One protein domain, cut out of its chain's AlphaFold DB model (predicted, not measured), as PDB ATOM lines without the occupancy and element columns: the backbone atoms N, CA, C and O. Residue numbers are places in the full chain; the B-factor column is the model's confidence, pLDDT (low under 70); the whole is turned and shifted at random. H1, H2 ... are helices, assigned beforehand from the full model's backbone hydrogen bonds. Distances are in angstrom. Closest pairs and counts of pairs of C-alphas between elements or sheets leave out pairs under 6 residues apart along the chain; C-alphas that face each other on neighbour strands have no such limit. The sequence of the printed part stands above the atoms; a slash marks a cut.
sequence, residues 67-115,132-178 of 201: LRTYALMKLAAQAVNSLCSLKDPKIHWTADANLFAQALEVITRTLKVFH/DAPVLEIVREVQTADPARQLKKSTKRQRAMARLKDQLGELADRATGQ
ATOM      1  N   LEU A  67     147.495 195.101 178.912       86.56
ATOM      2  CA  LEU A  67     147.881 196.397 179.476       86.56
ATOM      3  C   LEU A  67     149.405 196.622 179.461       86.56
ATOM      4  O   LEU A  67     149.873 197.755 179.312       86.56
ATOM      5  N   ARG A  68     150.190 195.542 179.574       88.31
ATOM      6  CA  ARG A  68     151.661 195.585 179.607       88.31
ATOM      7  C   ARG A  68     152.239 195.980 178.253       88.31
ATOM      8  O   ARG A  68     153.107 196.849 178.177       88.31
ATOM      9  N   THR A  69     151.734 195.382 177.185       89.88
ATOM     10  CA  THR A  69     152.106 195.658 175.796       89.88
ATOM     11  C   THR A  69     151.737 197.086 175.437       89.88
ATOM     12  O   THR A  69     152.567 197.817 174.894       89.88
ATOM     13  N   TYR A  70     150.541 197.533 175.827       92.31
ATOM     14  CA  TYR A  70     150.149 198.932 175.685       92.31
ATOM     15  C   TYR A  70     151.123 199.885 176.388       92.31
ATOM     16  O   TYR A  70     151.584 200.857 175.781       92.31
ATOM     17  N   ALA A  71     151.481 199.607 177.643       90.62
ATOM     18  CA  ALA A  71     152.404 200.445 178.401       90.62
ATOM     19  C   ALA A  71     153.799 200.496 177.758       90.62
ATOM     20  O   ALA A  71     154.394 201.572 177.667       90.62
ATOM     21  N   LEU A  72     154.285 199.362 177.248       91.31
ATOM     22  CA  LEU A  72     155.563 199.261 176.548       91.31
ATOM     23  C   LEU A  72     155.570 200.082 175.249       91.31
ATOM     24  O   LEU A  72     156.488 200.873 175.020       91.31
ATOM     25  N   MET A  73     154.522 199.962 174.428       93.69
ATOM     26  CA  MET A  73     154.375 200.755 173.201       93.69
ATOM     27  C   MET A  73     154.246 202.249 173.502       93.69
ATOM     28  O   MET A  73     154.839 203.086 172.819       93.69
ATOM     29  N   LYS A  74     153.516 202.606 174.560       92.50
ATOM     30  CA  LYS A  74     153.369 203.990 175.017       92.50
ATOM     31  C   LYS A  74     154.695 204.582 175.491       92.50
ATOM     32  O   LYS A  74     154.966 205.746 175.201       92.50
ATOM     33  N   LEU A  75     155.526 203.795 176.172       90.56
ATOM     34  CA  LEU A  75     156.868 204.201 176.585       90.56
ATOM     35  C   LEU A  75     157.779 204.419 175.367       90.56
ATOM     36  O   LEU A  75     158.442 205.453 175.283       90.56
ATOM     37  N   ALA A  76     157.747 203.517 174.381       91.00
ATOM     38  CA  ALA A  76     158.483 203.686 173.125       91.00
ATOM     39  C   ALA A  76     158.044 204.954 172.371       91.00
ATOM     40  O   ALA A  76     158.881 205.752 171.948       91.00
ATOM     41  N   ALA A  77     156.736 205.207 172.282       91.38
ATOM     42  CA  ALA A  77     156.204 206.420 171.664       91.38
ATOM     43  C   ALA A  77     156.646 207.697 172.404       91.38
ATOM     44  O   ALA A  77     156.963 208.704 171.771       91.38
ATOM     45  N   GLN A  78     156.710 207.666 173.740       89.56
ATOM     46  CA  GLN A  78     157.239 208.780 174.531       89.56
ATOM     47  C   GLN A  78     158.727 209.016 174.276       89.56
ATOM     48  O   GLN A  78     159.136 210.171 174.155       89.56
ATOM     49  N   ALA A  79     159.521 207.952 174.150       87.81
ATOM     50  CA  ALA A  79     160.936 208.056 173.817       87.81
ATOM     51  C   ALA A  79     161.160 208.683 172.438       87.81
ATOM     52  O   ALA A  79     161.964 209.611 172.314       87.81
ATOM     53  N   VAL A  80     160.384 208.267 171.432       89.00
ATOM     54  CA  VAL A  80     160.401 208.893 170.102       89.00
ATOM     55  C   VAL A  80     160.028 210.369 170.200       89.00
ATOM     56  O   VAL A  80     160.756 211.223 169.702       89.00
ATOM     57  N   ASN A  81     158.936 210.698 170.895       87.88
ATOM     58  CA  ASN A  81     158.489 212.083 171.017       87.88
ATOM     59  C   ASN A  81     159.529 212.979 171.713       87.88
ATOM     60  O   ASN A  81     159.720 214.122 171.298       87.88
ATOM     61  N   SER A  82     160.224 212.469 172.734       84.94
ATOM     62  CA  SER A  82     161.327 213.186 173.382       84.94
ATOM     63  C   SER A  82     162.506 213.404 172.433       84.94
ATOM     64  O   SER A  82     163.040 214.509 172.401       84.94
ATOM     65  N   LEU A  83     162.885 212.410 171.619       81.31
ATOM     66  CA  LEU A  83     163.952 212.576 170.628       81.31
ATOM     67  C   LEU A  83     163.577 213.614 169.558       81.31
ATOM     68  O   LEU A  83     164.365 214.506 169.253       81.31
ATOM     69  N   CYS A  84     162.370 213.521 168.996       77.31
ATOM     70  CA  CYS A  84     161.925 214.413 167.926       77.31
ATOM     71  C   CYS A  84     161.751 215.852 168.417       77.31
ATOM     72  O   CYS A  84     162.167 216.780 167.729       77.31
ATOM     73  N   SER A  85     161.244 216.036 169.642       72.25
ATOM     74  CA  SER A  85     161.126 217.360 170.266       72.25
ATOM     75  C   SER A  85     162.478 218.066 170.435       72.25
ATOM     76  O   SER A  85     162.516 219.293 170.437       72.25
ATOM     77  N   LEU A  86     163.581 217.318 170.572       69.44
ATOM     78  CA  LEU A  86     164.934 217.878 170.676       69.44
ATOM     79  C   LEU A  86     165.516 218.304 169.323       69.44
ATOM     80  O   LEU A  86     166.386 219.172 169.296       69.44
ATOM     81  N   LYS A  87     165.076 217.689 168.217       72.81
ATOM     82  CA  LYS A  87     165.628 217.942 166.877       72.81
ATOM     83  C   LYS A  87     164.816 218.965 166.096       72.81
ATOM     84  O   LYS A  87     165.361 219.982 165.686       72.81
ATOM     85  N   ASP A  88     163.526 218.700 165.911       75.75
ATOM     86  CA  ASP A  88     162.609 219.622 165.248       75.75
ATOM     87  C   ASP A  88     161.171 219.374 165.738       75.75
ATOM     88  O   ASP A  88     160.559 218.363 165.385       75.75
ATOM     89  N   PRO A  89     160.591 220.288 166.533       76.19
ATOM     90  CA  PRO A  89     159.251 220.108 167.080       76.19
ATOM     91  C   PRO A  89     158.130 220.266 166.040       76.19
ATOM     92  O   PRO A  89     156.971 220.010 166.371       76.19
ATOM     93  N   LYS A  90     158.420 220.734 164.816       81.88
ATOM     94  CA  LYS A  90     157.396 221.014 163.792       81.88
ATOM     95  C   LYS A  90     157.221 219.887 162.782       81.88
ATOM     96  O   LYS A  90     156.157 219.800 162.172       81.88
ATOM     97  N   ILE A  91     158.231 219.040 162.601       84.75
ATOM     98  CA  ILE A  91     158.190 217.941 161.636       84.75
ATOM     99  C   ILE A  91     157.811 216.656 162.370       84.75
ATOM    100  O   ILE A  91     158.507 216.205 163.278       84.75
ATOM    101  N   HIS A  92     156.694 216.045 161.971       88.00
ATOM    102  CA  HIS A  92     156.344 214.720 162.473       88.00
ATOM    103  C   HIS A  92     157.349 213.695 161.935       88.00
ATOM    104  O   HIS A  92     157.625 213.664 160.738       88.00
ATOM    105  N   TRP A  93     157.867 212.823 162.797       89.56
ATOM    106  CA  TRP A  93     158.948 211.892 162.455       89.56
ATOM    107  C   TRP A  93     158.613 210.910 161.327       89.56
ATOM    108  O   TRP A  93     159.515 210.394 160.683       89.56
ATOM    109  N   THR A  94     157.328 210.673 161.050       91.75
ATOM    110  CA  THR A  94     156.896 209.834 159.918       91.75
ATOM    111  C   THR A  94     156.976 210.530 158.561       91.75
ATOM    112  O   THR A  94     156.777 209.876 157.545       91.75
ATOM    113  N   ALA A  95     157.192 211.845 158.532       91.12
ATOM    114  CA  ALA A  95     157.253 212.638 157.306       91.12
ATOM    115  C   ALA A  95     158.692 212.877 156.814       91.12
ATOM    116  O   ALA A  95     158.873 213.395 155.716       91.12
ATOM    117  N   ASP A  96     159.704 212.499 157.601       89.44
ATOM    118  CA  ASP A  96     161.119 212.644 157.262       89.44
ATOM    119  C   ASP A  96     161.838 211.295 157.388       89.44
ATOM    120  O   ASP A  96     161.719 210.607 158.401       89.44
ATOM    121  N   ALA A  97     162.598 210.912 156.361       90.88
ATOM    122  CA  ALA A  97     163.251 209.604 156.310       90.88
ATOM    123  C   ALA A  97     164.316 209.422 157.408       90.88
ATOM    124  O   ALA A  97     164.463 208.325 157.950       90.88
ATOM    125  N   ASN A  98     165.032 210.491 157.774       88.81
ATOM    126  CA  ASN A  98     166.072 210.427 158.798       88.81
ATOM    127  C   ASN A  98     165.460 210.333 160.199       88.81
ATOM    128  O   ASN A  98     165.933 209.551 161.025       88.81
ATOM    129  N   LEU A  99     164.407 211.107 160.476       88.62
ATOM    130  CA  LEU A  99     163.657 211.025 161.728       88.62
ATOM    131  C   LEU A  99     162.938 209.680 161.858       88.62
ATOM    132  O   LEU A  99     162.895 209.138 162.959       88.62
ATOM    133  N   PHE A 100     162.443 209.109 160.759       90.88
ATOM    134  CA  PHE A 100     161.845 207.777 160.762       90.88
ATOM    135  C   PHE A 100     162.854 206.692 161.140       90.88
ATOM    136  O   PHE A 100     162.578 205.887 162.029       90.88
ATOM    137  N   ALA A 101     164.040 206.696 160.522       90.12
ATOM    138  CA  ALA A 101     165.102 205.743 160.848       90.12
ATOM    139  C   ALA A 101     165.513 205.831 162.329       90.12
ATOM    140  O   ALA A 101     165.640 204.814 163.007       90.12
ATOM    141  N   GLN A 102     165.636 207.050 162.857       88.06
ATOM    142  CA  GLN A 102     165.950 207.271 164.269       88.06
ATOM    143  C   GLN A 102     164.812 206.854 165.203       88.06
ATOM    144  O   GLN A 102     165.061 206.271 166.255       88.06
ATOM    145  N   ALA A 103     163.557 207.127 164.841       89.62
ATOM    146  CA  ALA A 103     162.402 206.694 165.617       89.62
ATOM    147  C   ALA A 103     162.335 205.162 165.691       89.62
ATOM    148  O   ALA A 103     162.110 204.612 166.767       89.62
ATOM    149  N   LEU A 104     162.594 204.471 164.576       92.44
ATOM    150  CA  LEU A 104     162.669 203.011 164.532       92.44
ATOM    151  C   LEU A 104     163.783 202.472 165.439       92.44
ATOM    152  O   LEU A 104     163.572 201.502 166.173       92.44
ATOM    153  N   GLU A 105     164.953 203.110 165.423       90.00
ATOM    154  CA  GLU A 105     166.064 202.762 166.305       90.00
ATOM    155  C   GLU A 105     165.697 202.954 167.783       90.00
ATOM    156  O   GLU A 105     165.902 202.042 168.585       90.00
ATOM    157  N   VAL A 106     165.083 204.087 168.139       89.69
ATOM    158  CA  VAL A 106     164.604 204.363 169.502       89.69
ATOM    159  C   VAL A 106     163.583 203.326 169.950       89.69
ATOM    160  O   VAL A 106     163.746 202.764 171.029       89.69
ATOM    161  N   ILE A 107     162.575 203.022 169.128       90.75
ATOM    162  CA  ILE A 107     161.567 202.001 169.443       90.75
ATOM    163  C   ILE A 107     162.255 200.659 169.694       90.75
ATOM    164  O   ILE A 107     162.042 200.037 170.732       90.75
ATOM    165  N   THR A 108     163.132 200.234 168.784       90.38
ATOM    166  CA  THR A 108     163.849 198.957 168.901       90.38
ATOM    167  C   THR A 108     164.684 198.902 170.180       90.38
ATOM    168  O   THR A 108     164.653 197.906 170.903       90.38
ATOM    169  N   ARG A 109     165.410 199.979 170.496       86.44
ATOM    170  CA  ARG A 109     166.217 200.096 171.717       86.44
ATOM    171  C   ARG A 109     165.346 200.055 172.965       86.44
ATOM    172  O   ARG A 109     165.663 199.303 173.880       86.44
ATOM    173  N   THR A 110     164.234 200.788 172.987       87.56
ATOM    174  CA  THR A 110     163.263 200.732 174.082       87.56
ATOM    175  C   THR A 110     162.776 199.307 174.315       87.56
ATOM    176  O   THR A 110     162.769 198.863 175.453       87.56
ATOM    177  N   LEU A 111     162.424 198.558 173.268       88.75
ATOM    178  CA  LEU A 111     161.971 197.172 173.421       88.75
ATOM    179  C   LEU A 111     163.085 196.245 173.924       88.75
ATOM    180  O   LEU A 111     162.828 195.392 174.772       88.75
ATOM    181  N   LYS A 112     164.328 196.444 173.465       86.19
ATOM    182  CA  LYS A 112     165.493 195.672 173.926       86.19
ATOM    183  C   LYS A 112     165.744 195.806 175.428       86.19
ATOM    184  O   LYS A 112     166.151 194.827 176.040       86.19
ATOM    185  N   VAL A 113     165.451 196.962 176.034       84.12
ATOM    186  CA  VAL A 113     165.557 197.169 177.496       84.12
ATOM    187  C   VAL A 113     164.712 196.157 178.282       84.12
ATOM    188  O   VAL A 113     165.105 195.718 179.359       84.12
ATOM    189  N   PHE A 114     163.555 195.769 177.743       82.75
ATOM    190  CA  PHE A 114     162.614 194.855 178.397       82.75
ATOM    191  C   PHE A 114     162.717 193.418 177.880       82.75
ATOM    192  O   PHE A 114     161.913 192.567 178.269       82.75
ATOM    193  N   HIS A 115     163.694 193.135 177.012       79.44
ATOM    194  CA  HIS A 115     163.929 191.788 176.522       79.44
ATOM    195  C   HIS A 115     164.170 190.848 177.717       79.44
ATOM    196  O   HIS A 115     164.931 191.195 178.628       79.44
ATOM    197  N   ASP A 132     170.694 205.496 173.977       61.22
ATOM    198  CA  ASP A 132     170.712 206.960 173.948       61.22
ATOM    199  C   ASP A 132     170.133 207.524 175.251       61.22
ATOM    200  O   ASP A 132     169.156 206.998 175.803       61.22
ATOM    201  N   ALA A 133     170.700 208.645 175.709       67.44
ATOM    202  CA  ALA A 133     170.290 209.324 176.936       67.44
ATOM    203  C   ALA A 133     168.760 209.503 177.088       67.44
ATOM    204  O   ALA A 133     168.262 209.231 178.182       67.44
ATOM    205  N   PRO A 134     167.978 209.849 176.038       73.56
ATOM    206  CA  PRO A 134     166.531 210.033 176.173       73.56
ATOM    207  C   PRO A 134     165.762 208.757 176.546       73.56
ATOM    208  O   PRO A 134     164.790 208.828 177.298       73.56
ATOM    209  N   VAL A 135     166.183 207.587 176.047       76.75
ATOM    210  CA  VAL A 135     165.514 206.307 176.345       76.75
ATOM    211  C   VAL A 135     165.746 205.934 177.806       76.75
ATOM    212  O   VAL A 135     164.795 205.631 178.526       76.75
ATOM    213  N   LEU A 136     166.998 206.016 178.262       79.31
ATOM    214  CA  LEU A 136     167.353 205.712 179.649       79.31
ATOM    215  C   LEU A 136     166.726 206.687 180.638       79.31
ATOM    216  O   LEU A 136     166.322 206.272 181.721       79.31
ATOM    217  N   GLU A 137     166.639 207.969 180.288       82.62
ATOM    218  CA  GLU A 137     166.040 208.979 181.156       82.62
ATOM    219  C   GLU A 137     164.555 208.693 181.401       82.62
ATOM    220  O   GLU A 137     164.121 208.675 182.550       82.62
ATOM    221  N   ILE A 138     163.789 208.385 180.348       84.44
ATOM    222  CA  ILE A 138     162.358 208.070 180.471       84.44
ATOM    223  C   ILE A 138     162.151 206.769 181.240       84.44
ATOM    224  O   ILE A 138     161.316 206.717 182.141       84.44
ATOM    225  N   VAL A 139     162.932 205.729 180.933       84.25
ATOM    226  CA  VAL A 139     162.868 204.451 181.655       84.25
ATOM    227  C   VAL A 139     163.157 204.657 183.146       84.25
ATOM    228  O   VAL A 139     162.380 204.204 183.986       84.25
ATOM    229  N   ARG A 140     164.210 205.407 183.496       85.25
ATOM    230  CA  ARG A 140     164.536 205.733 184.894       85.25
ATOM    231  C   ARG A 140     163.456 206.576 185.564       85.25
ATOM    232  O   ARG A 140     163.162 206.375 186.742       85.25
ATOM    233  N   GLU A 141     162.850 207.516 184.844       86.00
ATOM    234  CA  GLU A 141     161.756 208.331 185.376       86.00
ATOM    235  C   GLU A 141     160.523 207.474 185.691       86.00
ATOM    236  O   GLU A 141     159.896 207.658 186.735       86.00
ATOM    237  N   VAL A 142     160.204 206.498 184.834       86.12
ATOM    238  CA  VAL A 142     159.136 205.521 185.084       86.12
ATOM    239  C   VAL A 142     159.472 204.651 186.294       86.12
ATOM    240  O   VAL A 142     158.643 204.519 187.187       86.12
ATOM    241  N   GLN A 143     160.692 204.123 186.392       84.62
ATOM    242  CA  GLN A 143     161.123 203.284 187.518       84.62
ATOM    243  C   GLN A 143     161.070 204.012 188.863       84.62
ATOM    244  O   GLN A 143     160.592 203.472 189.863       84.62
ATOM    245  N   THR A 144     161.536 205.257 188.897       85.44
ATOM    246  CA  THR A 144     161.573 206.075 190.119       85.44
ATOM    247  C   THR A 144     160.231 206.728 190.446       85.44
ATOM    248  O   THR A 144     160.102 207.384 191.483       85.44
ATOM    249  N   ALA A 145     159.209 206.540 189.605       86.00
ATOM    250  CA  ALA A 145     157.882 207.055 189.877       86.00
ATOM    251  C   ALA A 145     157.283 206.386 191.125       86.00
ATOM    252  O   ALA A 145     157.246 205.158 191.262       86.00
ATOM    253  N   ASP A 146     156.801 207.226 192.039       81.06
ATOM    254  CA  ASP A 146     156.135 206.810 193.269       81.06
ATOM    255  C   ASP A 146     154.606 206.878 193.081       81.06
ATOM    256  O   ASP A 146     154.055 207.986 192.997       81.06
ATOM    257  N   PRO A 147     153.905 205.727 193.013       73.94
ATOM    258  CA  PRO A 147     152.451 205.694 192.884       73.94
ATOM    259  C   PRO A 147     151.730 206.168 194.155       73.94
ATOM    260  O   PRO A 147     150.592 206.629 194.069       73.94
ATOM    261  N   ALA A 148     152.382 206.141 195.324       77.88
ATOM    262  CA  ALA A 148     151.812 206.612 196.588       77.88
ATOM    263  C   ALA A 148     151.920 208.139 196.764       77.88
ATOM    264  O   ALA A 148     151.411 208.710 197.738       77.88
ATOM    265  N   ARG A 149     152.562 208.842 195.819       80.69
ATOM    266  CA  ARG A 149     152.793 210.281 195.928       80.69
ATOM    267  C   ARG A 149     151.484 211.069 195.892       80.69
ATOM    268  O   ARG A 149     150.659 210.942 194.991       80.69
ATOM    269  N   GLN A 150     151.331 211.991 196.842       78.69
ATOM    270  CA  GLN A 150     150.150 212.853 196.924       78.69
ATOM    271  C   GLN A 150     149.925 213.667 195.637       78.69
ATOM    272  O   GLN A 150     150.800 214.420 195.200       78.69
ATOM    273  N   LEU A 151     148.693 213.637 195.118       72.56
ATOM    274  CA  LEU A 151     148.296 214.301 193.865       72.56
ATOM    275  C   LEU A 151     148.573 215.813 193.819       72.56
ATOM    276  O   LEU A 151     148.766 216.370 192.737       72.56
ATOM    277  N   LYS A 152     148.575 216.491 194.977       77.06
ATOM    278  CA  LYS A 152     148.870 217.933 195.088       77.06
ATOM    279  C   LYS A 152     150.359 218.257 194.911       77.06
ATOM    280  O   LYS A 152     150.678 219.379 194.541       77.06
ATOM    281  N   LYS A 153     151.249 217.295 195.177       81.25
ATOM    282  CA  LYS A 153     152.713 217.442 195.089       81.25
ATOM    283  C   LYS A 153     153.291 216.861 193.796       81.25
ATOM    284  O   LYS A 153     154.475 217.027 193.531       81.25
ATOM    285  N   SER A 154     152.470 216.163 193.013       81.00
ATOM    286  CA  SER A 154     152.871 215.516 191.766       81.00
ATOM    287  C   SER A 154     152.611 216.415 190.554       81.00
ATOM    288  O   SER A 154     151.488 216.903 190.372       81.00
ATOM    289  N   THR A 155     153.596 216.561 189.674       86.62
ATOM    290  CA  THR A 155     153.396 217.195 188.362       86.62
ATOM    291  C   THR A 155     152.566 216.299 187.434       86.62
ATOM    292  O   THR A 155     152.388 215.102 187.676       86.62
ATOM    293  N   LYS A 156     152.045 216.858 186.330       84.81
ATOM    294  CA  LYS A 156     151.326 216.069 185.311       84.81
ATOM    295  C   LYS A 156     152.201 214.938 184.750       84.81
ATOM    296  O   LYS A 156     151.695 213.833 184.589       84.81
ATOM    297  N   ARG A 157     153.490 215.213 184.511       85.56
ATOM    298  CA  ARG A 157     154.475 214.237 184.025       85.56
ATOM    299  C   ARG A 157     154.693 213.116 185.041       85.56
ATOM    300  O   ARG A 157     154.495 211.962 184.698       85.56
ATOM    301  N   GLN A 158     154.924 213.454 186.311       86.12
ATOM    302  CA  GLN A 158     155.102 212.460 187.381       86.12
ATOM    303  C   GLN A 158     153.894 211.530 187.536       86.12
ATOM    304  O   GLN A 158     154.063 210.327 187.694       86.12
ATOM    305  N   ARG A 159     152.666 212.059 187.437       84.75
ATOM    306  CA  ARG A 159     151.455 211.217 187.455       84.75
ATOM    307  C   ARG A 159     151.365 210.290 186.245       84.75
ATOM    308  O   ARG A 159     150.884 209.173 186.381       84.75
ATOM    309  N   ALA A 160     151.796 210.752 185.073       85.81
ATOM    310  CA  ALA A 160     151.832 209.920 183.877       85.81
ATOM    311  C   ALA A 160     152.868 208.791 184.008       85.81
ATOM    312  O   ALA A 160     152.552 207.659 183.660       85.81
ATOM    313  N   MET A 161     154.047 209.082 184.567       89.75
ATOM    314  CA  MET A 161     155.087 208.080 184.826       89.75
ATOM    315  C   MET A 161     154.655 207.060 185.884       89.75
ATOM    316  O   MET A 161     154.854 205.869 185.689       89.75
ATOM    317  N   ALA A 162     153.981 207.498 186.954       87.25
ATOM    318  CA  ALA A 162     153.444 206.592 187.974       87.25
ATOM    319  C   ALA A 162     152.392 205.631 187.403       87.25
ATOM    320  O   ALA A 162     152.424 204.444 187.705       87.25
ATOM    321  N   ARG A 163     151.502 206.122 186.527       86.06
ATOM    322  CA  ARG A 163     150.554 205.260 185.801       86.06
ATOM    323  C   ARG A 163     151.269 204.280 184.878       86.06
ATOM    324  O   ARG A 163     150.907 203.118 184.852       86.06
ATOM    325  N   LEU A 164     152.280 204.733 184.138       86.69
ATOM    326  CA  LEU A 164     153.066 203.851 183.271       86.69
ATOM    327  C   LEU A 164     153.781 202.754 184.058       86.69
ATOM    328  O   LEU A 164     153.795 201.614 183.612       86.69
ATOM    329  N   LYS A 165     154.332 203.080 185.230       88.06
ATOM    330  CA  LYS A 165     154.948 202.099 186.127       88.06
ATOM    331  C   LYS A 165     153.939 201.044 186.580       88.06
ATOM    332  O   LYS A 165     154.231 199.859 186.491       88.06
ATOM    333  N   ASP A 166     152.756 201.477 187.009       86.75
ATOM    334  CA  ASP A 166     151.666 200.590 187.427       86.75
ATOM    335  C   ASP A 166     151.220 199.661 186.281       86.75
ATOM    336  O   ASP A 166     151.144 198.448 186.452       86.75
ATOM    337  N   GLN A 167     151.057 200.210 185.070       87.44
ATOM    338  CA  GLN A 167     150.680 199.451 183.868       87.44
ATOM    339  C   GLN A 167     151.771 198.464 183.398       87.44
ATOM    340  O   GLN A 167     151.456 197.395 182.878       87.44
ATOM    341  N   LEU A 168     153.056 198.799 183.573       85.44
ATOM    342  CA  LEU A 168     154.177 197.897 183.264       85.44
ATOM    343  C   LEU A 168     154.310 196.756 184.285       85.44
ATOM    344  O   LEU A 168     154.791 195.674 183.934       85.44
ATOM    345  N   GLY A 169     153.908 196.984 185.537       85.88
ATOM    346  CA  GLY A 169     154.080 196.029 186.631       85.88
ATOM    347  C   GLY A 169     155.545 195.603 186.788       85.88
ATOM    348  O   GLY A 169     156.453 196.428 186.739       85.88
ATOM    349  N   GLU A 170     155.783 194.294 186.904       82.69
ATOM    350  CA  GLU A 170     157.124 193.699 187.069       82.69
ATOM    351  C   GLU A 170     158.109 194.019 185.928       82.69
ATOM    352  O   GLU A 170     159.320 193.882 186.098       82.69
ATOM    353  N   LEU A 171     157.627 194.426 184.743       83.12
ATOM    354  CA  LEU A 171     158.518 194.817 183.646       83.12
ATOM    355  C   LEU A 171     159.296 196.093 183.969       83.12
ATOM    356  O   LEU A 171     160.412 196.244 183.476       83.12
ATOM    357  N   ALA A 172     158.744 196.983 184.799       81.31
ATOM    358  CA  ALA A 172     159.416 198.220 185.182       81.31
ATOM    359  C   ALA A 172     160.772 197.946 185.858       81.31
ATOM    360  O   ALA A 172     161.741 198.659 185.597       81.31
ATOM    361  N   ASP A 173     160.874 196.874 186.644       77.88
ATOM    362  CA  ASP A 173     162.082 196.538 187.407       77.88
ATOM    363  C   ASP A 173     163.157 195.843 186.541       77.88
ATOM    364  O   ASP A 173     164.359 195.982 186.776       77.88
ATOM    365  N   ARG A 174     162.756 195.169 185.451       73.25
ATOM    366  CA  ARG A 174     163.682 194.439 184.556       73.25
ATOM    367  C   ARG A 174     164.623 195.339 183.763       73.25
ATOM    368  O   ARG A 174     165.719 194.909 183.412       73.25
ATOM    369  N   ALA A 175     164.208 196.572 183.495       63.56
ATOM    370  CA  ALA A 175     164.901 197.500 182.608       63.56
ATOM    371  C   ALA A 175     166.328 197.900 183.054       63.56
ATOM    372  O   ALA A 175     167.084 198.466 182.267       63.56
ATOM    373  N   THR A 176     166.717 197.606 184.296       56.12
ATOM    374  CA  THR A 176     168.048 197.909 184.857       56.12
ATOM    375  C   THR A 176     168.762 196.685 185.436       56.12
ATOM    376  O   THR A 176     169.779 196.839 186.107       56.12
ATOM    377  N   GLY A 177     168.247 195.469 185.213       53.03
ATOM    378  CA  GLY A 177     168.788 194.263 185.850       53.03
ATOM    379  C   GLY A 177     168.558 194.205 187.366       53.03
ATOM    380  O   GLY A 177     169.113 193.333 188.032       53.03
ATOM    381  N   GLN A 178     167.718 195.087 187.925       44.62
ATOM    382  CA  GLN A 178     167.184 194.929 189.277       44.62
ATOM    383  C   GLN A 178     166.106 193.846 189.236       44.62
ATOM    384  O   GLN A 178     164.909 194.111 189.212       44.62
TER     385      GLN A 178
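AT A GLANCE: This is residues 67 to 115 and 132 to 178 of the 201 residues of an uncharacterized protein of Bradyrhizobium sp. (UniProt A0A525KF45). What is the shape? H1 and H2 cross as a helical hairpin; H3 packs on H1, and H4 stands across H3. What makes it up? Five named helices, H1 to H5 along the chain, in 96 printed residues: all helix. It is compact, radius of gyration of the C-alphas 13.9 A, spans 42 by 31 by 23 A.

HOW THE PARTS SIT: What touches the longest helix? H1, residues 67 to 87, touches H2, residues 97 to 113, at a steep tilt of 42 degrees; closest C-alphas, Ala 76 and Ile 107, 5.1 A. Which is the hub? H3, residues 133 to 143, in a bundle, a group of helices, with H1 and H2, also touches H4, residues 156 to 168, and H5, residues 171 to 174. Are the backbones helical? In H1 to H4 every O i to N i+4 pair is within hydrogen-bond range; H5 is too short for one.

IN THESE COORDINATES: Where does H1 begin? C-alpha 67 is at (147.881, 196.397, 179.476); H1 is 30.6 A long. Where does H5 end? C-alpha 174 is at (163.682, 194.439, 184.556).

THE WHOLE: Is there a cut? Residues 116 to 131 are not printed; C-alphas 115 and 132 are 16.8 A apart. Where is confidence low? Residues 86, 132 to 133 and 175 to 178 are under 70.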